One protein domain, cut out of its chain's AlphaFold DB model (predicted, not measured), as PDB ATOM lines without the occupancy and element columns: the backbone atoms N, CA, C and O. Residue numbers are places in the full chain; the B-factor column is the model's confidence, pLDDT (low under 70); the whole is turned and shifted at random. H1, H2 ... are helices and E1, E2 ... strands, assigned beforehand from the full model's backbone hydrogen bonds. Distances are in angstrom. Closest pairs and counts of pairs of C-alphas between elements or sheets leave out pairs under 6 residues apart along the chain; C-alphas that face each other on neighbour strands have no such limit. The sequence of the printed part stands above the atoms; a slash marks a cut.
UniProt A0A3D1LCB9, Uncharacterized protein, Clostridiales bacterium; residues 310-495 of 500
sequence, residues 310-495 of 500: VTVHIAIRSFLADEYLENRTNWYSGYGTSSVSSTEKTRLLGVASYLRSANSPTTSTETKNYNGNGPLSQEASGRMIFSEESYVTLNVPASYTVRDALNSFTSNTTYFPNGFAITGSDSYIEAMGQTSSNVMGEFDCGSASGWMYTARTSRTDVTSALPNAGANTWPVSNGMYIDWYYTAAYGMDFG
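This is residues 310 to 495 of the 500 residues of an uncharacterized protein of Clostridiales bacterium (UniProt A0A3D1LCB9). A strongly twisted sheet of four strands, E2 E1 E7 E6, curls round the short helix H3, and a smaller sheet, E3 E4 E5, is partly face to face with it, its strands crossing those of the large sheet. The long helix H2 runs across the small sheet and folds back on H1 as a helical hairpin, while long loops without named elements make much of the rest. The printed part has 186 residues, with three named helices and seven named strands in the order E1 H1 H2 E2 H3 E3 E4 E5 E6 E7; the class is mixed, helices and strands, and under half of the residues are in named elements. The large sheet, in the order E2 E1 E7 E6, is mixed, and the small one, in the order E3 E4 E5, is antiparallel. The whole is compact, with a radius of gyration of the C-alphas of 15.3 A and spans of 44 by 38 by 34 A.

E1, residues 310 to 317, begins at C-alpha 310 at (134.192, 250.826, 267.222) and is 22.4 A long. H1 is residues 319 to 325, 10.0 A. H2, residues 342 to 357, is the longest helix at 22.5 A and begins at C-alpha 342 at (176.875, 242.236, 266.561). E2 is residues 392 to 397, 16.0 A, and H3 is residues 402 to 410, 12.2 A. E3, residues 421 to 424, measures 10.2 A; E4, residues 429 to 435, 14.4 A; E5, residues 438 to 441, 9.7 A. E6 is residues 450 to 456, 19.9 A. E7, residues 480 to 487, is 21.3 A long and ends at C-alpha 487 at (159.902, 244.013, 276.565).

In the large sheet E1 and E7 are parallel at 16 degrees, with N 315 and O 482 2.9 A apart, within hydrogen-bond range. E2 is antiparallel to E1 at 136 degrees, with N 312 and O 394 at 2.9 A. E6 and E7 form an antiparallel hairpin at 159 degrees, with N 485 and O 452 at 2.7 A. The sheet curls round H3; the closest C-alphas of H3 and E2 are those of Ala 405 and Val 396, 6.9 A apart. H1 only grazes this sheet with residues 319 to 324. H1 and H2 touch, opposite ways at a shallow tilt of 4 degrees, with H2 residues 345 to 352 alone; the closest C-alphas are those of Leu 325 and Lys 345, 6.2 A apart. The small sheet is a meander, E3 E4 E5, each strand the antiparallel neighbour of the one before; N 423 and O 431 are 2.9 A apart, and N 440 and O 432 are 2.9 A apart. The two sheets form a sandwich, two sheets face to face, with best planes 39 degrees apart and strands at 82 degrees. H2 and H3 lie on the same face of the small sheet, in two layers. H2 has a height over the sheet of 8.6 A and runs across the strands, at 90 degrees to E4 on the local plane. H3 is over E3 and runs along the strands. H2 and H3 are apart. In H1, H2 and H3 every O i to N i+4 pair is within hydrogen-bond range.

The two C-alphas farthest apart, those of Ser 342 and Ala 398, are 44.5 A apart. The printed part has no cut. The long links are H1 to H2, H2 to E2 and E6 to E7, with 16, 34 and 23 residues. Within the second, residues 377 to 378 pair with residues 384 to 385, antiparallel. The mean pLDDT of the printed part is 89.0, and it is under 70 at residues 362 to 369.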
ATOM      1  N   VAL A 310     133.487 250.050 266.205       94.81
ATOM      2  CA  VAL A 310     134.192 250.826 267.222       94.81
ATOM      3  C   VAL A 310     135.483 251.383 266.651       94.81
ATOM      4  O   VAL A 310     136.102 250.796 265.757       94.81
ATOM      5  N   THR A 311     135.901 252.521 267.187       96.38
ATOM      6  CA  THR A 311     137.202 253.108 266.891       96.38
ATOM      7  C   THR A 311     138.218 252.636 267.926       96.38
ATOM      8  O   THR A 311     137.984 252.772 269.125       96.38
ATOM      9  N   VAL A 312     139.359 252.112 267.477       97.38
ATOM     10  CA  VAL A 312     140.496 251.738 268.331       97.38
ATOM     11  C   VAL A 312     141.769 252.448 267.879       97.38
ATOM     12  O   VAL A 312     141.943 252.754 266.697       97.38
ATOM     13  N   HIS A 313     142.680 252.681 268.815       97.38
ATOM     14  CA  HIS A 313     143.976 253.312 268.586       97.38
ATOM     15  C   HIS A 313     145.082 252.297 268.870       97.38
ATOM     16  O   HIS A 313     145.326 251.954 270.022       97.38
ATOM     17  N   ILE A 314     145.756 251.800 267.834       97.75
ATOM     18  CA  ILE A 314     146.729 250.705 267.951       97.75
ATOM     19  C   ILE A 314     148.157 251.155 267.631       97.75
ATOM     20  O   ILE A 314     148.385 251.956 266.717       97.75
ATOM     21  N   ALA A 315     149.130 250.621 268.370       96.38
ATOM     22  CA  ALA A 315     150.544 250.810 268.080       96.38
ATOM     23  C   ALA A 315     151.428 249.615 268.450       96.38
ATOM     24  O   ALA A 315     151.180 248.919 269.431       96.38
ATOM     25  N   ILE A 316     152.512 249.426 267.691       96.62
ATOM     26  CA  ILE A 316     153.628 248.542 268.042       96.62
ATOM     27  C   ILE A 316     154.770 249.382 268.628       96.62
ATOM     28  O   ILE A 316     155.201 250.383 268.046       96.62
ATOM     29  N   ARG A 317     155.261 248.967 269.799       95.19
ATOM     30  CA  ARG A 317     156.268 249.642 270.626       95.19
ATOM     31  C   ARG A 317     157.499 248.749 270.770       95.19
ATOM     32  O   ARG A 317     157.590 247.929 271.677       95.19
ATOM     33  N   SER A 318     158.467 248.928 269.876       94.69
ATOM     34  CA  SER A 318     159.720 248.149 269.858       94.69
ATOM     35  C   SER A 318     160.922 248.887 270.460       94.69
ATOM     36  O   SER A 318     162.032 248.369 270.450       94.69
ATOM     37  N   PHE A 319     160.731 250.103 270.982       92.62
ATOM     38  CA  PHE A 319     161.830 250.969 271.426       92.62
ATOM     39  C   PHE A 319     162.671 250.394 272.580       92.62
ATOM     40  O   PHE A 319     163.846 250.728 272.701       92.62
ATOM     41  N   LEU A 320     162.097 249.521 273.413       93.56
ATOM     42  CA  LEU A 320     162.816 248.859 274.507       93.56
ATOM     43  C   LEU A 320     163.814 247.814 273.979       93.56
ATOM     44  O   LEU A 320     164.853 247.597 274.599       93.56
ATOM     45  N   ALA A 321     163.566 247.238 272.794       94.50
ATOM     46  CA  ALA A 321     164.558 246.415 272.101       94.50
ATOM     47  C   ALA A 321     165.791 247.252 271.738       94.50
ATOM     48  O   ALA A 321     166.919 246.843 272.005       94.50
ATOM     49  N   ASP A 322     165.589 248.452 271.178       93.62
ATOM     50  CA  ASP A 322     166.682 249.382 270.886       93.62
ATOM     51  C   ASP A 322     167.436 249.781 272.163       93.62
ATOM     52  O   ASP A 322     168.661 249.883 272.122       93.62
ATOM     53  N   GLU A 323     166.744 250.000 273.287       93.44
ATOM     54  CA  GLU A 323     167.395 250.307 274.567       93.44
ATOM     55  C   GLU A 323     168.305 249.171 275.033       93.44
ATOM     56  O   GLU A 323     169.487 249.405 275.298       93.44
ATOM     57  N   TYR A 324     167.789 247.940 275.060       94.31
ATOM     58  CA  TYR A 324     168.560 246.767 275.456       94.31
ATOM     59  C   TYR A 324     169.752 246.526 274.520       94.31
ATOM     60  O   TYR A 324     170.895 246.452 274.970       94.31
ATOM     61  N   LEU A 325     169.518 246.454 273.206       95.12
ATOM     62  CA  LEU A 325     170.541 246.134 272.201       95.12
ATOM     63  C   LEU A 325     171.658 247.188 272.129       95.12
ATOM     64  O   LEU A 325     172.805 246.877 271.787       95.12
ATOM     65  N   GLU A 326     171.342 248.443 272.442       93.69
ATOM     66  CA  GLU A 326     172.297 249.555 272.447       93.69
ATOM     67  C   GLU A 326     172.860 249.870 273.837       93.69
ATOM     68  O   GLU A 326     173.653 250.802 273.965       93.69
ATOM     69  N   ASN A 327     172.522 249.072 274.857       92.50
ATOM     70  CA  ASN A 327     172.929 249.278 276.252       92.50
ATOM     71  C   ASN A 327     172.587 250.686 276.769       92.50
ATOM     72  O   ASN A 327     173.387 251.328 277.455       92.50
ATOM     73  N   ARG A 328     171.414 251.194 276.391       91.44
ATOM     74  CA  ARG A 328     170.899 252.492 276.827       91.44
ATOM     75  C   ARG A 328     170.031 252.314 278.069       91.44
ATOM     76  O   ARG A 328     169.507 251.238 278.334       91.44
ATOM     77  N   THR A 329     169.893 253.392 278.829       89.75
ATOM     78  CA  THR A 329     169.172 253.405 280.108       89.75
ATOM     79  C   THR A 329     168.222 254.595 280.214       89.75
ATOM     80  O   THR A 329     167.988 255.111 281.306       89.75
ATOM     81  N   ASN A 330     167.681 255.061 279.084       88.62
ATOM     82  CA  ASN A 330     166.846 256.265 279.053       88.62
ATOM     83  C   ASN A 330     165.525 256.068 279.806       88.62
ATOM     84  O   ASN A 330     165.000 257.019 280.378       88.62
ATOM     85  N   TRP A 331     165.003 254.840 279.788       88.06
ATOM     86  CA  TRP A 331     163.674 254.488 280.301       88.06
ATOM     87  C   TRP A 331     163.709 253.430 281.403       88.06
ATOM     88  O   TRP A 331     162.812 253.354 282.241       88.06
ATOM     89  N   TYR A 332     164.759 252.613 281.408       90.06
ATOM     90  CA  TYR A 332     164.965 251.564 282.390       90.06
ATOM     91  C   TYR A 332     166.463 251.323 282.566       90.06
ATOM     92  O   TYR A 332     167.185 251.068 281.605       90.06
ATOM     93  N   SER A 333     166.952 251.426 283.801       87.81
ATOM     94  CA  SER A 333     168.375 251.250 284.122       87.81
ATOM     95  C   SER A 333     168.732 249.832 284.558       87.81
ATOM     96  O   SER A 333     169.901 249.549 284.798       87.81
ATOM     97  N   GLY A 334     167.735 248.957 284.722       84.81
ATOM     98  CA  GLY A 334     167.931 247.584 285.186       84.81
ATOM     99  C   GLY A 334     168.386 246.620 284.092       84.81
ATOM    100  O   GLY A 334     168.521 245.428 284.361       84.81
ATOM    101  N   TYR A 335     168.613 247.103 282.866       82.69
ATOM    102  CA  TYR A 335     169.224 246.289 281.826       82.69
ATOM    103  C   TYR A 335     170.662 245.930 282.217       82.69
ATOM    104  O   TYR A 335     171.458 246.784 282.610       82.69
ATOM    105  N   GLY A 336     171.003 244.648 282.087       80.06
ATOM    106  CA  GLY A 336     172.399 244.228 282.016       80.06
ATOM    107  C   GLY A 336     173.030 244.638 280.682       80.06
ATOM    108  O   GLY A 336     172.389 245.242 279.825       80.06
ATOM    109  N   THR A 337     174.294 244.273 280.472       87.31
ATOM    110  CA  THR A 337     174.907 244.400 279.145       87.31
ATOM    111  C   THR A 337     174.285 243.385 278.190       87.31
ATOM    112  O   THR A 337     174.242 242.194 278.502       87.31
ATOM    113  N   SER A 338     173.847 243.845 277.019       88.62
ATOM    114  CA  SER A 338     173.342 242.980 275.959       88.62
ATOM    115  C   SER A 338     174.377 241.925 275.584       88.62
ATOM    116  O   SER A 338     175.516 242.240 275.233       88.62
ATOM    117  N   SER A 339     173.965 240.663 275.644       86.81
ATOM    118  CA  SER A 339     174.765 239.507 275.233       86.81
ATOM    119  C   SER A 339     174.616 239.167 273.744       86.81
ATOM    120  O   SER A 339     175.205 238.196 273.269       86.81
ATOM    121  N   VAL A 340     173.827 239.949 273.001       92.62
ATOM    122  CA  VAL A 340     173.485 239.681 271.601       92.62
ATOM    123  C   VAL A 340     174.688 239.961 270.696       92.62
ATOM    124  O   VAL A 340     175.346 240.995 270.804       92.62
ATOM    125  N   SER A 341     174.980 239.038 269.773       93.62
ATOM    126  CA  SER A 341     176.086 239.201 268.819       93.62
ATOM    127  C   SER A 341     175.888 240.419 267.906       93.62
ATOM    128  O   SER A 341     174.759 240.781 267.591       93.62
ATOM    129  N   SER A 342     176.966 241.029 267.404       94.38
ATOM    130  CA  SER A 342     176.875 242.236 266.561       94.38
ATOM    131  C   SER A 342     176.019 242.055 265.298       94.38
ATOM    132  O   SER A 342     175.274 242.962 264.916       94.38
ATOM    133  N   THR A 343     176.110 240.888 264.651       95.38
ATOM    134  CA  THR A 343     175.295 240.556 263.470       95.38
ATOM    135  C   THR A 343     173.819 240.484 263.838       95.38
ATOM    136  O   THR A 343     172.982 241.086 263.169       95.38
ATOM    137  N   GLU A 344     173.513 239.799 264.937       95.81
ATOM    138  CA  GLU A 344     172.140 239.606 265.388       95.81
ATOM    139  C   GLU A 344     171.518 240.904 265.900       95.81
ATOM    140  O   GLU A 344     170.399 241.250 265.535       95.81
ATOM    141  N   LYS A 345     172.295 241.711 266.626       96.31
ATOM    142  CA  LYS A 345     171.920 243.068 267.020       96.31
ATOM    143  C   LYS A 345     171.499 243.904 265.812       96.31
ATOM    144  O   LYS A 345     170.467 244.566 265.856       96.31
ATOM    145  N   THR A 346     172.274 243.864 264.727       96.88
ATOM    146  CA  THR A 346     171.957 244.622 263.503       96.88
ATOM    147  C   THR A 346     170.629 244.167 262.896       96.88
ATOM    148  O   THR A 346     169.813 245.003 262.503       96.88
ATOM    149  N   ARG A 347     170.383 242.852 262.859       96.88
ATOM    150  CA  ARG A 347     169.125 242.269 262.377       96.88
ATOM    151  C   ARG A 347     167.940 242.714 263.236       96.88
ATOM    152  O   ARG A 347     166.966 243.242 262.701       96.88
ATOM    153  N   LEU A 348     168.042 242.555 264.555       97.19
ATOM    154  CA  LEU A 348     166.981 242.882 265.508       97.19
ATOM    155  C   LEU A 348     166.646 244.376 265.518       97.19
ATOM    156  O   LEU A 348     165.471 244.725 265.501       97.19
ATOM    157  N   LEU A 349     167.640 245.268 265.440       95.75
ATOM    158  CA  LEU A 349     167.394 246.708 265.284       95.75
ATOM    159  C   LEU A 349     166.641 247.026 263.982       95.75
ATOM    160  O   LEU A 349     165.751 247.878 263.970       95.75
ATOM    161  N   GLY A 350     166.958 246.315 262.894       95.44
ATOM    162  CA  GLY A 350     166.226 246.413 261.631       95.44
ATOM    163  C   GLY A 350     164.761 245.995 261.769       95.44
ATOM    164  O   GLY A 350     163.870 246.728 261.335       95.44
ATOM    165  N   VAL A 351     164.497 244.862 262.430       96.62
ATOM    166  CA  VAL A 351     163.126 244.393 262.703       96.62
ATOM    167  C   VAL A 351     162.380 245.365 263.617       96.62
ATOM    168  O   VAL A 351     161.258 245.758 263.300       96.62
ATOM    169  N   ALA A 352     163.002 245.816 264.709       95.00
ATOM    170  CA  ALA A 352     162.407 246.780 265.630       95.00
ATOM    171  C   ALA A 352     161.996 248.058 264.891       95.00
ATOM    172  O   ALA A 352     160.862 248.520 265.047       95.00
ATOM    173  N   SER A 353     162.888 248.596 264.052       93.38
ATOM    174  CA  SER A 353     162.622 249.788 263.247       93.38
ATOM    175  C   SER A 353     161.500 249.579 262.236       93.38
ATOM    176  O   SER A 353     160.693 250.488 262.049       93.38
ATOM    177  N   TYR A 354     161.429 248.407 261.601       94.75
ATOM    178  CA  TYR A 354     160.346 248.067 260.682       94.75
ATOM    179  C   TYR A 354     158.989 248.064 261.394       94.75
ATOM    180  O   TYR A 354     158.062 248.749 260.964       94.75
ATOM    181  N   LEU A 355     158.891 247.356 262.519       94.56
ATOM    182  CA  LEU A 355     157.640 247.173 263.252       94.56
ATOM    183  C   LEU A 355     157.028 248.492 263.737       94.56
ATOM    184  O   LEU A 355     155.830 248.708 263.583       94.56
ATOM    185  N   ARG A 356     157.847 249.406 264.269       91.88
ATOM    186  CA  ARG A 356     157.366 250.716 264.747       91.88
ATOM    187  C   ARG A 356     157.132 251.746 263.640       91.88
ATOM    188  O   ARG A 356     156.632 252.835 263.924       91.88
ATOM    189  N   SER A 357     157.530 251.458 262.398       89.50
ATOM    190  CA  SER A 357     157.467 252.439 261.302       89.50
ATOM    191  C   SER A 357     156.033 252.850 260.966       89.50
ATOM    192  O   SER A 357     155.777 254.030 260.745       89.50
ATOM    193  N   ALA A 358     155.086 251.912 261.059       87.00
ATOM    194  CA  ALA A 358     153.654 252.161 260.915       87.00
ATOM    195  C   ALA A 358     153.093 253.155 261.949       87.00
ATOM    196  O   ALA A 358     152.066 253.783 261.720       87.00
ATOM    197  N   ASN A 359     153.782 253.302 263.082       90.94
ATOM    198  CA  ASN A 359     153.410 254.141 264.218       90.94
ATOM    199  C   ASN A 359     154.344 255.344 264.395       90.94
ATOM    200  O   ASN A 359     154.405 255.937 265.474       90.94
ATOM    201  N   SER A 360     155.126 255.667 263.366       81.25
ATOM    202  CA  SER A 360     156.028 256.813 263.374       81.25
ATOM    203  C   SER A 360     155.349 258.017 262.711       81.25
ATOM    204  O   SER A 360     155.153 257.994 261.492       81.25
ATOM    205  N   PRO A 361     154.978 259.070 263.459       70.25
ATOM    206  CA  PRO A 361     154.319 260.231 262.875       70.25
ATOM    207  C   PRO A 361     155.256 260.969 261.912       70.25
ATOM    208  O   PRO A 361     156.367 261.354 262.270       70.25
ATOM    209  N   THR A 362     154.797 261.210 260.683       64.00
ATOM    210  CA  THR A 362     155.568 261.924 259.644       64.00
ATOM    211  C   THR A 362     155.493 263.446 259.770       64.00
ATOM    212  O   THR A 362     156.266 264.155 259.128       64.00
ATOM    213  N   THR A 363     154.573 263.955 260.593       59.91
ATOM    214  CA  THR A 363     154.255 265.384 260.733       59.91
ATOM    215  C   THR A 363     154.413 265.918 262.153       59.91
ATOM    216  O   THR A 363     154.040 267.061 262.402       59.91
ATOM    217  N   SER A 364     154.933 265.116 263.089       56.56
ATOM    218  CA  SER A 364     154.970 265.517 264.496       56.56
ATOM    219  C   SER A 364     155.796 266.783 264.702       56.56
ATOM    220  O   SER A 364     156.945 266.866 264.263       56.56
ATOM    221  N   THR A 365     155.248 267.753 265.437       53.66
ATOM    222  CA  THR A 365     156.031 268.881 265.969       53.66
ATOM    223  C   THR A 365     156.989 268.448 267.085       53.66
ATOM    224  O   THR A 365     157.868 269.217 267.469       53.66
ATOM    225  N   GLU A 366     156.855 267.213 267.579       50.44
ATOM    226  CA  GLU A 366     157.711 266.592 268.584       50.44
ATOM    227  C   GLU A 366     158.355 265.304 268.041       50.44
ATOM    228  O   GLU A 366     158.140 264.206 268.554       50.44
ATOM    229  N   THR A 367     159.196 265.405 267.005       52.34
ATOM    230  CA  THR A 367     160.065 264.283 266.605       52.34
ATOM    231  C   THR A 367     161.114 264.011 267.690       52.34
ATOM    232  O   THR A 367     162.235 264.521 267.641       52.34
ATOM    233  N   LYS A 368     160.739 263.221 268.701       60.78
ATOM    234  CA  LYS A 368     161.628 262.634 269.716       60.78
ATOM    235  C   LYS A 368     162.000 261.185 269.358       60.78
ATOM    236  O   LYS A 368     161.603 260.664 268.316       60.78
ATOM    237  N   ASN A 369     162.827 260.579 270.216       68.31
ATOM    238  CA  ASN A 369     163.404 259.227 270.161       68.31
ATOM    239  C   ASN A 369     162.597 258.189 269.347       68.31
ATOM    240  O   ASN A 369     161.377 258.084 269.467       68.31
ATOM    241  N   TYR A 370     163.308 257.367 268.565       83.31
ATOM    242  CA  TYR A 370     162.751 256.280 267.736       83.31
ATOM    243  C   TYR A 370     161.663 256.735 266.750       83.31
ATOM    244  O   TYR A 370     160.645 256.067 266.588       83.31
ATOM    245  N   ASN A 371     161.895 257.864 266.073       78.88
ATOM    246  CA  ASN A 371     161.014 258.397 265.027       78.88
ATOM    247  C   ASN A 371     159.593 258.737 265.528       78.88
ATOM    248  O   ASN A 371     158.608 258.488 264.841       78.88
ATOM    249  N   GLY A 372     159.481 259.259 266.755       75.88
ATOM    250  CA  GLY A 372     158.200 259.627 267.368       75.88
ATOM    251  C   GLY A 372     157.391 258.459 267.946       75.88
ATOM    252  O   GLY A 372     156.295 258.680 268.454       75.88
ATOM    253  N   ASN A 373     157.917 257.228 267.912       84.25
ATOM    254  CA  ASN A 373     157.269 256.060 268.525       84.25
ATOM    255  C   ASN A 373     157.603 255.883 270.021       84.25
ATOM    256  O   ASN A 373     156.903 255.140 270.711       84.25
ATOM    257  N   GLY A 374     158.654 256.542 270.525       85.75
ATOM    258  CA  GLY A 374     159.043 256.483 271.937       85.75
ATOM    259  C   GLY A 374     158.081 257.217 272.887       85.75
ATOM    260  O   GLY A 374     157.259 258.019 272.436       85.75
ATOM    261  N   PRO A 375     158.193 256.980 274.209       89.62
ATOM    262  CA  PRO A 375     157.375 257.671 275.207       89.62
ATOM    263  C   PRO A 375     157.608 259.190 275.209       89.62
ATOM    264  O   PRO A 375     158.737 259.665 275.056       89.62
ATOM    265  N   LEU A 376     156.541 259.960 275.443       88.25
ATOM    266  CA  LEU A 376     156.615 261.390 275.763       88.25
ATOM    267  C   LEU A 376     157.083 261.609 277.203       88.25
ATOM    268  O   LEU A 376     157.866 262.524 277.473       88.25
ATOM    269  N   SER A 377     156.593 260.768 278.112       88.62
ATOM    270  CA  SER A 377     156.915 260.786 279.534       88.62
ATOM    271  C   SER A 377     156.756 259.397 280.154       88.62
ATOM    272  O   SER A 377     156.115 258.507 279.587       88.62
ATOM    273  N   GLN A 378     157.352 259.240 281.334       90.06
ATOM    274  CA  GLN A 378     157.267 258.056 282.177       90.06
ATOM    275  C   GLN A 378     156.815 258.486 283.576       90.06
ATOM    276  O   GLN A 378     157.361 259.436 284.140       90.06
ATOM    277  N   GLU A 379     155.821 257.797 284.122       89.50
ATOM    278  CA  GLU A 379     155.343 258.016 285.489       89.50
ATOM    279  C   GLU A 379     156.272 257.372 286.524       89.50
ATOM    280  O   GLU A 379     157.083 256.506 286.201       89.50
ATOM    281  N   ALA A 380     156.112 257.725 287.804       84.88
ATOM    282  CA  ALA A 380     156.914 257.146 288.891       84.88
ATOM    283  C   ALA A 380     156.803 255.609 288.991       84.88
ATOM    284  O   ALA A 380     157.718 254.952 289.480       84.88
ATOM    285  N   SER A 381     155.699 255.033 288.509       81.00
ATOM    286  CA  SER A 381     155.483 253.585 288.398       81.00
ATOM    287  C   SER A 381     156.262 252.923 287.251       81.00
ATOM    288  O   SER A 381     156.188 251.709 287.089       81.00
ATOM    289  N   GLY A 382     156.971 253.698 286.427       87.56
ATOM    290  CA  GLY A 382     157.648 253.235 285.218       87.56
ATOM    291  C   GLY A 382     156.744 253.161 283.982       87.56
ATOM    292  O   GLY A 382     157.234 252.848 282.898       87.56
ATOM    293  N   ARG A 383     155.444 253.458 284.127       90.44
ATOM    294  CA  ARG A 383     154.445 253.365 283.052       90.44
ATOM    295  C   ARG A 383     154.596 254.502 282.047       90.44
ATOM    296  O   ARG A 383     154.806 255.656 282.420       90.44
ATOM    297  N   MET A 384     154.466 254.155 280.772       91.25
ATOM    298  CA  MET A 384     154.792 255.028 279.645       91.25
ATOM    299  C   MET A 384     153.554 255.733 279.078       91.25
ATOM    300  O   MET A 384     152.501 255.117 278.876       91.25
ATOM    301  N   ILE A 385     153.708 257.020 278.761       91.94
ATOM    302  CA  ILE A 385     152.697 257.837 278.080       91.94
ATOM    303  C   ILE A 385     153.210 258.185 276.683       91.94
ATOM    304  O   ILE A 385     154.315 258.707 276.534       91.94
ATOM    305  N   PHE A 386     152.396 257.932 275.659       91.12
ATOM    306  CA  PHE A 386     152.759 258.151 274.256       91.12
ATOM    307  C   PHE A 386     152.014 259.334 273.647       91.12
ATOM    308  O   PHE A 386     150.948 259.754 274.119       91.12
ATOM    309  N   SER A 387     152.591 259.862 272.567       89.00
ATOM    310  CA  SER A 387     151.926 260.849 271.723       89.00
ATOM    311  C   SER A 387     150.728 260.215 271.031       89.00
ATOM    312  O   SER A 387     150.810 259.085 270.548       89.00
ATOM    313  N   GLU A 388     149.634 260.961 270.950       88.88
ATOM    314  CA  GLU A 388     148.439 260.551 270.215       88.88
ATOM    315  C   GLU A 388     148.743 260.307 268.732       88.88
ATOM    316  O   GLU A 388     148.287 259.323 268.162       88.88
ATOM    317  N   GLU A 389     149.628 261.118 268.145       87.94
ATOM    318  CA  GLU A 389     150.056 261.004 266.744       87.94
ATOM    319  C   GLU A 389     150.823 259.704 266.443       87.94
ATOM    320  O   GLU A 389     151.004 259.346 265.283       87.94
ATOM    321  N   SER A 390     151.296 258.997 267.474       90.25
ATOM    322  CA  SER A 390     151.998 257.720 267.309       90.25
ATOM    323  C   SER A 390     151.055 256.516 267.185       90.25
ATOM    324  O   SER A 390     151.510 255.394 266.963       90.25
ATOM    325  N   TYR A 391     149.745 256.722 267.333       93.81
ATOM    326  CA  TYR A 391     148.749 255.668 267.178       93.81
ATOM    327  C   TYR A 391     148.149 255.672 265.778       93.81
ATOM    328  O   TYR A 391     147.878 256.718 265.189       93.81
ATOM    329  N   VAL A 392     147.870 254.476 265.275       94.88
ATOM    330  CA  VAL A 392     147.019 254.300 264.102       94.88
ATOM    331  C   VAL A 392     145.586 254.114 264.572       94.88
ATOM    332  O   VAL A 392     145.309 253.288 265.438       94.88
ATOM    333  N   THR A 393     144.675 254.891 263.995       96.00
ATOM    334  CA  THR A 393     143.244 254.792 264.290       96.00
ATOM    335  C   THR A 393     142.589 253.828 263.310       96.00
ATOM    336  O   THR A 393     142.686 254.022 262.098       96.00
ATOM    337  N   LEU A 394     141.922 252.801 263.833       96.94
ATOM    338  CA  LEU A 394     141.190 251.806 263.057       96.94
ATOM    339  C   LEU A 394     139.713 251.834 263.432       96.94
ATOM    340  O   LEU A 394     139.375 251.915 264.609       96.94
ATOM    341  N   ASN A 395     138.850 251.700 262.429       97.31
ATOM    342  CA  ASN A 395     137.445 251.371 262.634       97.31
ATOM    343  C   ASN A 395     137.280 249.878 262.372       97.31
ATOM    344  O   ASN A 395     137.555 249.415 261.263       97.31
ATOM    345  N   VAL A 396     136.876 249.139 263.397       97.19
ATOM    346  CA  VAL A 396     136.740 247.680 263.364       97.19
ATOM    347  C   VAL A 396     135.340 247.271 263.828       97.19
ATOM    348  O   VAL A 396     134.702 248.044 264.549       97.19
ATOM    349  N   PRO A 397     134.828 246.095 263.424       97.00
ATOM    350  CA  PRO A 397     133.608 245.542 264.003       97.00
ATOM    351  C   PRO A 397     133.689 245.487 265.530       97.00
ATOM    352  O   PRO A 397     134.733 245.165 266.093       97.00
ATOM    353  N   ALA A 398     132.588 245.802 266.204       93.88
ATOM    354  CA  ALA A 398     132.532 245.848 267.663       93.88
ATOM    355  C   ALA A 398     132.673 244.461 268.316       93.88
ATOM    356  O   ALA A 398     133.051 244.371 269.478       93.88
ATOM    357  N   SER A 399     132.437 243.394 267.549       92.56
ATOM    358  CA  SER A 399     132.663 242.003 267.948       92.56
ATOM    359  C   SER A 399     134.139 241.582 267.938       92.56
ATOM    360  O   SER A 399     134.456 240.451 268.302       92.56
ATOM    361  N   TYR A 400     135.059 242.451 267.501       95.25
ATOM    362  CA  TYR A 400     136.478 242.115 267.421       95.25
ATOM    363  C   TYR A 400     137.142 242.000 268.794       95.25
ATOM    364  O   TYR A 400     136.790 242.653 269.779       95.25
ATOM    365  N   THR A 401     138.195 241.195 268.819       93.06
ATOM    366  CA  THR A 401     139.130 241.095 269.935       93.06
ATOM    367  C   THR A 401     140.383 241.926 269.664       93.06
ATOM    368  O   THR A 401     140.611 242.425 268.554       93.06
ATOM    369  N   VAL A 402     141.255 242.065 270.663       94.06
ATOM    370  CA  VAL A 402     142.567 242.713 270.497       94.06
ATOM    371  C   VAL A 402     143.400 242.021 269.405       94.06
ATOM    372  O   VAL A 402     144.112 242.692 268.651       94.06
ATOM    373  N   ARG A 403     143.282 240.696 269.266       94.88
ATOM    374  CA  ARG A 403     143.910 239.921 268.186       94.88
ATOM    375  C   ARG A 403     143.357 240.302 266.813       94.88
ATOM    376  O   ARG A 403     144.144 240.499 265.889       94.88
ATOM    377  N   ASP A 404     142.045 240.456 266.673       97.25
ATOM    378  CA  ASP A 404     141.423 240.829 265.394       97.25
ATOM    379  C   ASP A 404     141.783 242.261 264.978       97.25
ATOM    380  O   ASP A 404     142.064 242.532 263.804       97.25
ATOM    381  N   ALA A 405     141.871 243.176 265.950       97.50
ATOM    382  CA  ALA A 405     142.378 244.527 265.727       97.50
ATOM    383  C   ALA A 405     143.850 244.516 265.271       97.50
ATOM    384  O   ALA A 405     144.200 245.221 264.319       97.50
ATOM    385  N   LEU A 406     144.705 243.676 265.873       97.81
ATOM    386  CA  LEU A 406     146.088 243.487 265.418       97.81
ATOM    387  C   LEU A 406     146.142 242.921 263.989       97.81
ATOM    388  O   LEU A 406     146.919 243.408 263.168       97.81
ATOM    389  N   ASN A 407     145.313 241.932 263.660       97.00
ATOM    390  CA  ASN A 407     145.257 241.355 262.312       97.00
ATOM    391  C   ASN A 407     144.806 242.397 261.272       97.00
ATOM    392  O   ASN A 407     145.382 242.496 260.186       97.00
ATOM    393  N   SER A 408     143.833 243.238 261.623       96.94
ATOM    394  CA  SER A 408     143.374 244.350 260.777       96.94
ATOM    395  C   SER A 408     144.464 245.398 260.563       96.94
ATOM    396  O   SER A 408     144.652 245.893 259.453       96.94
ATOM    397  N   PHE A 409     145.224 245.707 261.615       97.50
ATOM    398  CA  PHE A 409     146.353 246.626 261.540       97.50
ATOM    399  C   PHE A 409     147.472 246.095 260.635       97.50
ATOM    400  O   PHE A 409     147.962 246.798 259.753       97.50
ATOM    401  N   THR A 410     147.867 244.843 260.848       96.38
ATOM    402  CA  THR A 410     149.058 244.233 260.237       96.38
ATOM    403  C   THR A 410     148.838 243.763 258.800       96.38
ATOM    404  O   THR A 410     149.788 243.722 258.020       96.38
ATOM    405  N   SER A 411     147.593 243.477 258.411       95.25
ATOM    406  CA  SER A 411     147.225 243.163 257.022       95.25
ATOM    407  C   SER A 411     147.119 244.397 256.113       95.25
ATOM    408  O   SER A 411     147.057 244.257 254.890       95.25
ATOM    409  N   ASN A 412     147.125 245.610 256.674       94.00
ATOM    410  CA  ASN A 412     147.011 246.839 255.898       94.00
ATOM    411  C   ASN A 412     148.347 247.204 255.226       94.00
ATOM    412  O   ASN A 412     149.309 247.638 255.867       94.00
ATOM    413  N   THR A 413     148.383 247.098 253.899       92.62
ATOM    414  CA  THR A 413     149.568 247.370 253.068       92.62
ATOM    415  C   THR A 413     149.998 248.838 253.052       92.62
ATOM    416  O   THR A 413     151.112 249.135 252.630       92.62
ATOM    417  N   THR A 414     149.167 249.763 253.542       92.19
ATOM    418  CA  THR A 414     149.571 251.163 253.761       92.19
ATOM    419  C   THR A 414     150.587 251.262 254.894       92.19
ATOM    420  O   THR A 414     151.535 252.040 254.809       92.19
ATOM    421  N   TYR A 415     150.402 250.462 255.947       91.25
ATOM    422  CA  TYR A 415     151.271 250.444 257.123       91.25
ATOM    423  C   TYR A 415     152.444 249.481 256.941       91.25
ATOM    424  O   TYR A 415     153.573 249.804 257.304       91.25
ATOM    425  N   PHE A 416     152.190 248.327 256.320       94.44
ATOM    426  CA  PHE A 416     153.180 247.271 256.106       94.44
ATOM    427  C   PHE A 416     153.237 246.856 254.625       94.44
ATOM    428  O   PHE A 416     152.838 245.745 254.265       94.44
ATOM    429  N   PRO A 417     153.749 247.725 253.729       90.31
ATOM    430  CA  PRO A 417     153.756 247.477 252.281       90.31
ATOM    431  C   PRO A 417     154.606 246.271 251.869       90.31
ATOM    432  O   PRO A 417     154.410 245.717 250.791       90.31
ATOM    433  N   ASN A 418     155.541 245.853 252.726       89.44
ATOM    434  CA  ASN A 418     156.453 244.743 252.464       89.44
ATOM    435  C   ASN A 418     156.085 243.466 253.240       89.44
ATOM    436  O   ASN A 418     156.942 242.596 253.408       89.44
ATOM    437  N   GLY A 419     154.834 243.366 253.697       93.50
ATOM    438  CA  GLY A 419     154.295 242.210 254.409       93.50
ATOM    439  C   GLY A 419     154.478 242.268 255.926       93.50
ATOM    440  O   GLY A 419     155.239 243.070 256.462       93.50
ATOM    441  N   PHE A 420     153.754 241.406 256.629       97.44
ATOM    442  CA  PHE A 420     153.854 241.261 258.073       97.44
ATOM    443  C   PHE A 420     153.766 239.781 258.432       97.44
ATOM    444  O   PHE A 420     153.007 239.028 257.818       97.44
ATOM    445  N   ALA A 421     154.540 239.364 259.425       96.56
ATOM    446  CA  ALA A 421     154.516 238.018 259.965       96.56
ATOM    447  C   ALA A 421     154.264 238.063 261.468       96.56
ATOM    448  O   ALA A 421     154.922 238.809 262.193       96.56
ATOM    449  N   ILE A 422     153.334 237.221 261.909       95.06
ATOM    450  CA  ILE A 422     153.099 236.909 263.313       95.06
ATOM    451  C   ILE A 422     153.317 235.410 263.486       95.06
ATOM    452  O   ILE A 422     152.747 234.622 262.730       95.06
ATOM    453  N   THR A 423     154.133 235.020 264.459       91.69
ATOM    454  CA  THR A 423     154.279 233.624 264.888       91.69
ATOM    455  C   THR A 423     153.674 233.441 266.277       91.69
ATOM    456  O   THR A 423     153.558 234.399 267.046       91.69
ATOM    457  N   GLY A 424     153.275 232.211 266.588       83.75
ATOM    458  CA  GLY A 424     152.551 231.861 267.807       83.75
ATOM    459  C   GLY A 424     151.133 231.380 267.518       83.75
ATOM    460  O   GLY A 424     150.839 230.889 266.426       83.75
ATOM    461  N   SER A 425     150.263 231.509 268.515       82.25
ATOM    462  CA  SER A 425     148.850 231.136 268.441       82.25
ATOM    463  C   SER A 425     147.963 232.375 268.287       82.25
ATOM    464  O   SER A 425     148.441 233.509 268.236       82.25
ATOM    465  N   ASP A 426     146.646 232.185 268.222       77.38
ATOM    466  CA  ASP A 426     145.715 233.319 268.218       77.38
ATOM    467  C   ASP A 426     145.686 234.050 269.565       77.38
ATOM    468  O   ASP A 426     145.483 235.264 269.615       77.38
ATOM    469  N   SER A 427     145.946 233.328 270.654       77.12
ATOM    470  CA  SER A 427     146.013 233.885 272.004       77.12
ATOM    471  C   SER A 427     147.357 234.526 272.325       77.12
ATOM    472  O   SER A 427     147.387 235.515 273.060       77.12
ATOM    473  N   TYR A 428     148.452 233.966 271.807       80.50
ATOM    474  CA  TYR A 428     149.812 234.301 272.219       80.50
ATOM    475  C   TYR A 428     150.722 234.651 271.041       80.50
ATOM    476  O   TYR A 428     150.811 233.899 270.072       80.50
ATOM    477  N   ILE A 429     151.442 235.769 271.160       88.56
ATOM    478  CA  ILE A 429     152.356 236.266 270.130       88.56
ATOM    479  C   ILE A 429     153.791 235.904 270.506       88.56
ATOM    480  O   ILE A 429     154.379 236.532 271.381       88.56
ATOM    481  N   GLU A 430     154.371 234.927 269.813       88.94
ATOM    482  CA  GLU A 430     155.764 234.518 270.029       88.94
ATOM    483  C   GLU A 430     156.737 235.498 269.373       88.94
ATOM    484  O   GLU A 430     157.759 235.856 269.956       88.94
ATOM    485  N   ALA A 431     156.426 235.945 268.152       94.94
ATOM    486  CA  ALA A 431     157.259 236.879 267.410       94.94
ATOM    487  C   ALA A 431     156.458 237.696 266.396       94.94
ATOM    488  O   ALA A 431     155.441 237.249 265.860       94.94
ATOM    489  N   MET A 432     156.968 238.889 266.086       97.81
ATOM    490  CA  MET A 432     156.456 239.744 265.016       97.81
ATOM    491  C   MET A 432     157.595 240.242 264.133       97.81
ATOM    492  O   MET A 432     158.718 240.453 264.596       97.81
ATOM    493  N   GLY A 433     157.318 240.447 262.848       96.88
ATOM    494  CA  GLY A 433     158.301 240.972 261.910       96.88
ATOM    495  C   GLY A 433     157.770 241.169 260.503       96.88
ATOM    496  O   GLY A 433     156.570 241.136 260.255       96.88
ATOM    497  N   GLN A 434     158.689 241.371 259.565       95.00
ATOM    498  CA  GLN A 434     158.348 241.570 258.156       95.00
ATOM    499  C   GLN A 434     157.992 240.249 257.459       95.00
ATOM    500  O   GLN A 434     157.050 240.176 256.676       95.00
ATOM    501  N   THR A 435     158.757 239.197 257.745       93.81
ATOM    502  CA  THR A 435     158.579 237.841 257.209       93.81
ATOM    503  C   THR A 435     158.806 236.841 258.334       93.81
ATOM    504  O   THR A 435     159.436 237.188 259.328       93.81
ATOM    505  N   SER A 436     158.370 235.587 258.182       89.50
ATOM    506  CA  SER A 436     158.559 234.548 259.213       89.50
ATOM    507  C   SER A 436     160.028 234.258 259.552       89.50
ATOM    508  O   SER A 436     160.318 233.756 260.631       89.50
ATOM    509  N   SER A 437     160.963 234.588 258.655       87.38
ATOM    510  CA  SER A 437     162.412 234.477 258.870       87.38
ATOM    511  C   SER A 437     163.077 235.774 259.345       87.38
ATOM    512  O   SER A 437     164.262 235.766 259.670       87.38
ATOM    513  N   ASN A 438     162.342 236.888 259.371       94.38
ATOM    514  CA  ASN A 438     162.823 238.196 259.803       94.38
ATOM    515  C   ASN A 438     161.881 238.780 260.865       94.38
ATOM    516  O   ASN A 438     161.215 239.796 260.645       94.38
ATOM    517  N   VAL A 439     161.826 238.081 261.999       96.25
ATOM    518  CA  VAL A 439     161.022 238.420 263.177       96.25
ATOM    519  C   VAL A 439     161.893 238.738 264.385       96.25
ATOM    520  O   VAL A 439     163.076 238.398 264.422       96.25
ATOM    521  N   MET A 440     161.288 239.409 265.355       96.44
ATOM    522  CA  MET A 440     161.797 239.582 266.705       96.44
ATOM    523  C   MET A 440     160.824 238.868 267.631       96.44
ATOM    524  O   MET A 440     159.630 239.189 267.635       96.44
ATOM    525  N   GLY A 441     161.324 237.877 268.353       93.06
ATOM    526  CA  GLY A 441     160.531 237.006 269.202       93.06
ATOM    527  C   GLY A 441     161.009 236.960 270.638       93.06
ATOM    528  O   GLY A 441     161.852 237.753 271.074       93.06
ATOM    529  N   GLU A 442     160.428 236.032 271.382       87.12
ATOM    530  CA  GLU A 442     160.865 235.706 272.732       87.12
ATOM    531  C   GLU A 442     162.372 235.444 272.781       87.12
ATOM    532  O   GLU A 442     162.957 234.828 271.889       87.12
ATOM    533  N   PHE A 443     162.997 235.892 273.863       87.44
ATOM    534  CA  PHE A 443     164.401 235.637 274.183       87.44
ATOM    535  C   PHE A 443     165.456 236.266 273.250       87.44
ATOM    536  O   PHE A 443     166.643 236.239 273.590       87.44
ATOM    537  N   ASP A 444     165.055 236.916 272.153       92.19
ATOM    538  CA  ASP A 444     165.964 237.608 271.225       92.19
ATOM    539  C   ASP A 444     166.707 238.788 271.885       92.19
ATOM    540  O   ASP A 444     167.861 239.070 271.556       92.19
ATOM    541  N   CYS A 445     166.089 239.456 272.865       89.62
ATOM    542  CA  CYS A 445     166.708 240.504 273.685       89.62
ATOM    543  C   CYS A 445     166.950 240.034 275.127       89.62
ATOM    544  O   CYS A 445     166.676 240.746 276.092       89.62
ATOM    545  N   GLY A 446     167.481 238.818 275.277       82.69
ATOM    546  CA  GLY A 446     167.786 238.211 276.573       82.69
ATOM    547  C   GLY A 446     166.616 237.414 277.145       82.69
ATOM    548  O   GLY A 446     165.486 237.507 276.675       82.69
ATOM    549  N   SER A 447     166.872 236.626 278.193       80.75
ATOM    550  CA  SER A 447     165.932 235.625 278.730       80.75
ATOM    551  C   SER A 447     164.626 236.188 279.308       80.75
ATOM    552  O   SER A 447     163.801 235.421 279.786       80.75
ATOM    553  N   ALA A 448     164.470 237.508 279.333       81.12
ATOM    554  CA  ALA A 448     163.326 238.237 279.867       81.12
ATOM    555  C   ALA A 448     162.554 239.005 278.781       81.12
ATOM    556  O   ALA A 448     161.793 239.916 279.106       81.12
ATOM    557  N   SER A 449     162.799 238.689 277.505       87.44
ATOM    558  CA  SER A 449     162.245 239.421 276.368       87.44
ATOM    559  C   SER A 449     161.103 238.696 275.664       87.44
ATOM    560  O   SER A 449     161.096 237.468 275.602       87.44
ATOM    561  N   GLY A 450     160.138 239.465 275.155       90.19
ATOM    562  CA  GLY A 450     158.927 238.947 274.515       90.19
ATOM    563  C   GLY A 450     157.878 240.027 274.240       90.19
ATOM    564  O   GLY A 450     158.079 241.204 274.554       90.19
ATOM    565  N   TRP A 451     156.755 239.621 273.641       92.12
ATOM    566  CA  TRP A 451     155.648 240.514 273.290       92.12
ATOM    567  C   TRP A 451     154.567 240.544 274.369       92.12
ATOM    568  O   TRP A 451     154.086 239.512 274.830       92.12
ATOM    569  N   MET A 452     154.141 241.750 274.732       89.75
ATOM    570  CA  MET A 452     153.056 242.009 275.676       89.75
ATOM    571  C   MET A 452     152.128 243.070 275.093       89.75
ATOM    572  O   MET A 452     152.578 243.933 274.342       89.75
ATOM    573  N   TYR A 453     150.845 243.056 275.449       92.19
ATOM    574  CA  TYR A 453     149.926 244.125 275.060       92.19
ATOM    575  C   TYR A 453     149.286 244.794 276.269       92.19
ATOM    576  O   TYR A 453     149.082 244.180 277.313       92.19
ATOM    577  N   THR A 454     148.949 246.067 276.103       91.81
ATOM    578  CA  THR A 454     148.054 246.799 277.003       91.81
ATOM    579  C   THR A 454     146.761 247.114 276.263       91.81
ATOM    580  O   THR A 454     146.784 247.309 275.050       91.81
ATOM    581  N   ALA A 455     145.651 247.176 276.993       90.12
ATOM    582  CA  ALA A 455     144.358 247.625 276.494       90.12
ATOM    583  C   ALA A 455     143.813 248.656 277.489       90.12
ATOM    584  O   ALA A 455     143.550 248.324 278.645       90.12
ATOM    585  N   ARG A 456     143.741 249.920 277.067       90.06
ATOM    586  CA  ARG A 456     143.503 251.079 277.937       90.06
ATOM    587  C   ARG A 456     142.368 251.944 277.415       90.06
ATOM    588  O   ARG A 456     142.155 252.029 276.211       90.06
ATOM    589  N   THR A 457     141.677 252.645 278.305       86.62
ATOM    590  CA  THR A 457     140.599 253.584 277.934       86.62
ATOM    591  C   THR A 457     141.119 254.977 277.566       86.62
ATOM    592  O   THR A 457     140.376 255.804 277.048       86.62
ATOM    593  N   SER A 458     142.400 255.252 277.824       90.38
ATOM    594  CA  SER A 458     143.082 256.493 277.457       90.38
ATOM    595  C   SER A 458     144.578 256.246 277.251       90.38
ATOM    596  O   SER A 458     145.182 255.438 277.958       90.38
ATOM    597  N   ARG A 459     145.220 257.003 276.351       89.69
ATOM    598  CA  ARG A 459     146.686 256.979 276.170       89.69
ATOM    599  C   ARG A 459     147.472 257.391 277.420       89.69
ATOM    600  O   ARG A 459     148.655 257.075 277.534       89.69
ATOM    601  N   THR A 460     146.836 258.127 278.334       90.69
ATOM    602  CA  THR A 460     147.418 258.545 279.620       90.69
ATOM    603  C   THR A 460     146.946 257.679 280.783       90.69
ATOM    604  O   THR A 460     147.235 258.002 281.933       90.69
ATOM    605  N   ASP A 461     146.201 256.603 280.522       86.75
ATOM    606  CA  ASP A 461     145.858 255.647 281.565       86.75
ATOM    607  C   ASP A 461     147.115 254.871 281.969       86.75
ATOM    608  O   ASP A 461     147.687 254.069 281.228       86.75
ATOM    609  N   VAL A 462     147.562 255.175 283.176       83.81
ATOM    610  CA  VAL A 462     148.725 254.586 283.836       83.81
ATOM    611  C   VAL A 462     148.293 253.852 285.096       83.81
ATOM    612  O   VAL A 462     149.109 253.620 285.983       83.81
ATOM    613  N   THR A 463     147.015 253.490 285.207       80.44
ATOM    614  CA  THR A 463     146.436 252.821 286.382       80.44
ATOM    615  C   THR A 463     145.949 251.419 286.048       80.44
ATOM    616  O   THR A 463     146.191 250.508 286.846       80.44
ATOM    617  N   SER A 464     145.412 251.210 284.841       79.06
ATOM    618  CA  SER A 464     144.997 249.893 284.362       79.06
ATOM    619  C   SER A 464     146.127 248.871 284.437       79.06
ATOM    620  O   SER A 464     147.267 249.138 284.049       79.06
ATOM    621  N   ALA A 465     145.800 247.696 284.973       76.50
ATOM    622  CA  ALA A 465     146.690 246.543 284.984       76.50
ATOM    623  C   ALA A 465     146.885 245.997 283.561       76.50
ATOM    624  O   ALA A 465     146.089 246.283 282.665       76.50
ATOM    625  N   LEU A 466     147.909 245.164 283.369       78.75
ATOM    626  CA  LEU A 466     148.009 244.387 282.138       78.75
ATOM    627  C   LEU A 466     146.779 243.476 281.974       78.75
ATOM    628  O   LEU A 466     146.297 242.913 282.970       78.75
ATOM    629  N   PRO A 467     146.305 243.281 280.732       76.56
ATOM    630  CA  PRO A 467     145.250 242.325 280.417       76.56
ATOM    631  C   PRO A 467     145.515 240.922 280.985       76.56
ATOM    632  O   PRO A 467     144.642 240.353 281.639       76.56
ATOM    633  N   ASN A 468     146.744 240.401 280.838       71.62
ATOM    634  CA  ASN A 468     147.138 239.038 281.243       71.62
ATOM    635  C   ASN A 468     146.149 237.961 280.760       71.62
ATOM    636  O   ASN A 468     145.796 237.042 281.496       71.62
ATOM    637  N   ALA A 469     145.668 238.119 279.532       73.62
ATOM    638  CA  ALA A 469     144.744 237.218 278.866       73.62
ATOM    639  C   ALA A 469     145.166 237.073 277.404       73.62
ATOM    640  O   ALA A 469     145.853 237.950 276.867       73.62
ATOM    641  N   GLY A 470     144.740 235.990 276.754       77.25
ATOM    642  CA  GLY A 470     144.963 235.812 275.323       77.25
ATOM    643  C   GLY A 470     144.386 236.986 274.531       77.25
ATOM    644  O   GLY A 470     143.290 237.462 274.818       77.25
ATOM    645  N   ALA A 471     145.109 237.474 273.526       86.25
ATOM    646  CA  ALA A 471     144.636 238.618 272.742       86.25
ATOM    647  C   ALA A 471     143.337 238.316 271.967       86.25
ATOM    648  O   ALA A 471     142.595 239.236 271.638       86.25
ATOM    649  N   ASN A 472     143.054 237.036 271.703       84.12
ATOM    650  CA  ASN A 472     141.831 236.544 271.065       84.12
ATOM    651  C   ASN A 472     140.632 236.393 272.014       84.12
ATOM    652  O   ASN A 472     139.585 235.938 271.573       84.12
ATOM    653  N   THR A 473     140.781 236.681 273.307       80.12
ATOM    654  CA  THR A 473     139.660 236.655 274.260       80.12
ATOM    655  C   THR A 473     139.347 238.030 274.828       80.12
ATOM    656  O   THR A 473     138.316 238.202 275.468       80.12
ATOM    657  N   TRP A 474     140.220 239.016 274.607       85.38
ATOM    658  CA  TRP A 474     140.023 240.369 275.108       85.38
ATOM    659  C   TRP A 474     139.213 241.204 274.106       85.38
ATOM    660  O   TRP A 474     139.744 241.505 273.031       85.38
ATOM    661  N   PRO A 475     137.961 241.591 274.417       89.19
ATOM    662  CA  PRO A 475     137.127 242.370 273.505       89.19
ATOM    663  C   PRO A 475     137.650 243.802 273.359       89.19
ATOM    664  O   PRO A 475     138.227 244.368 274.294       89.19
ATOM    665  N   VAL A 476     137.433 244.411 272.191       92.62
ATOM    666  CA  VAL A 476     137.701 245.843 272.002       92.62
ATOM    667  C   VAL A 476     136.505 246.698 272.421       92.62
ATOM    668  O   VAL A 476     135.363 246.258 272.402       92.62
ATOM    669  N   SER A 477     136.764 247.954 272.785       91.62
ATOM    670  CA  SER A 477     135.726 248.950 273.066       91.62
ATOM    671  C   SER A 477     136.022 250.247 272.324       91.62
ATOM    672  O   SER A 477     137.155 250.498 271.904       91.62
ATOM    673  N   ASN A 478     135.007 251.096 272.175       92.25
ATOM    674  CA  ASN A 478     135.177 252.370 271.492       92.25
ATOM    675  C   ASN A 478     136.174 253.279 272.230       92.25
ATOM    676  O   ASN A 478     136.117 253.416 273.451       92.25
ATOM    677  N   GLY A 479     137.098 253.881 271.483       93.06
ATOM    678  CA  GLY A 479     138.181 254.717 272.003       93.06
ATOM    679  C   GLY A 479     139.323 253.949 272.680       93.06
ATOM    680  O   GLY A 479     140.191 254.577 273.285       93.06
ATOM    681  N   MET A 480     139.354 252.612 272.610       94.25
ATOM    682  CA  MET A 480     140.389 251.814 273.278       94.25
ATOM    683  C   MET A 480     141.777 252.042 272.659       94.25
ATOM    684  O   MET A 480     141.951 251.971 271.443       94.25
ATOM    685  N   TYR A 481     142.780 252.247 273.512       95.94
ATOM    686  CA  TYR A 481     144.195 252.308 273.159       95.94
ATOM    687  C   TYR A 481     144.863 250.950 273.388       95.94
ATOM    688  O   TYR A 481     144.851 250.425 274.503       95.94
ATOM    689  N   ILE A 482     145.466 250.402 272.335       97.00
ATOM    690  CA  ILE A 482     146.137 249.103 272.316       97.00
ATOM    691  C   ILE A 482     147.610 249.320 271.967       97.00
ATOM    692  O   ILE A 482     147.946 249.703 270.849       97.00
ATOM    693  N   ASP A 483     148.504 249.047 272.910       96.19
ATOM    694  CA  ASP A 483     149.948 249.091 272.667       96.19
ATOM    695  C   ASP A 483     150.535 247.688 272.777       96.19
ATOM    696  O   ASP A 483     150.410 247.056 273.827       96.19
ATOM    697  N   TRP A 484     151.204 247.236 271.720       96.50
ATOM    698  CA  TRP A 484     151.989 246.005 271.679       96.50
ATOM    699  C   TRP A 484     153.453 246.315 271.981       96.50
ATOM    700  O   TRP A 484     154.182 246.797 271.114       96.50
ATOM    701  N   TYR A 485     153.887 246.055 273.209       94.75
ATOM    702  CA  TYR A 485     155.261 246.243 273.661       94.75
ATOM    703  C   TYR A 485     156.107 245.016 273.390       94.75
ATOM    704  O   TYR A 485     155.721 243.898 273.719       94.75
ATOM    705  N   TYR A 486     157.308 245.251 272.878       95.19
ATOM    706  CA  TYR A 486     158.392 244.300 273.037       95.19
ATOM    707  C   TYR A 486     159.175 244.664 274.296       95.19
ATOM    708  O   TYR A 486     159.804 245.718 274.328       95.19
ATOM    709  N   THR A 487     159.118 243.833 275.331       92.00
ATOM    710  CA  THR A 487     159.902 244.013 276.565       92.00
ATOM    711  C   THR A 487     161.223 243.268 276.476       92.00
ATOM    712  O   THR A 487     161.325 242.271 275.764       92.00
ATOM    713  N   ALA A 488     162.229 243.737 277.213       90.56
ATOM    714  CA  ALA A 488     163.478 243.023 277.470       90.56
ATOM    715  C   ALA A 488     163.700 242.726 278.969       90.56
ATOM    716  O   ALA A 488     164.791 242.309 279.365       90.56
ATOM    717  N   ALA A 489     162.691 242.955 279.816       87.50
ATOM    718  CA  ALA A 489     162.802 242.822 281.268       87.50
ATOM    719  C   ALA A 489     161.489 242.390 281.949       87.50
ATOM    720  O   ALA A 489     161.135 242.941 282.992       87.50
ATOM    721  N   TYR A 490     160.756 241.420 281.390       80.06
ATOM    722  CA  TYR A 490     159.511 240.906 281.989       80.06
ATOM    723  C   TYR A 490     158.489 242.010 282.325       80.06
ATOM    724  O   TYR A 490     157.860 242.007 283.380       80.06
ATOM    725  N   GLY A 491     158.402 243.019 281.461       84.25
ATOM    726  CA  GLY A 491     157.541 244.189 281.610       84.25
ATOM    727  C   GLY A 491     157.954 245.231 282.651       84.25
ATOM    728  O   GLY A 491     157.370 246.320 282.691       84.25
ATOM    729  N   MET A 492     159.005 244.978 283.439       83.94
ATOM    730  CA  MET A 492     159.556 245.972 284.372       83.94
ATOM    731  C   MET A 492     160.005 247.247 283.658       83.94
ATOM    732  O   MET A 492     159.874 248.347 284.192       83.94
ATOM    733  N   ASP A 493     160.499 247.100 282.434       89.69
ATOM    734  CA  ASP A 493     161.003 248.187 281.606       89.69
ATOM    735  C   ASP A 493     159.918 249.097 281.011       89.69
ATOM    736  O   ASP A 493     160.237 250.161 280.478       89.69
ATOM    737  N   PHE A 494     158.640 248.741 281.168       89.81
ATOM    738  CA  PHE A 494     157.507 249.620 280.870       89.81
ATOM    739  C   PHE A 494     156.503 249.755 282.030       89.81
ATOM    740  O   PHE A 494     155.362 250.178 281.828       89.81
ATOM    741  N   GLY A 495     156.937 249.454 283.260       85.56
ATOM    742  CA  GLY A 495     156.178 249.744 284.484       85.56
ATOM    743  C   GLY A 495     155.138 248.696 284.884       85.56
ATOM    744  O   GLY A 495     154.211 249.005 285.641       85.56
TER     745      GLY A 495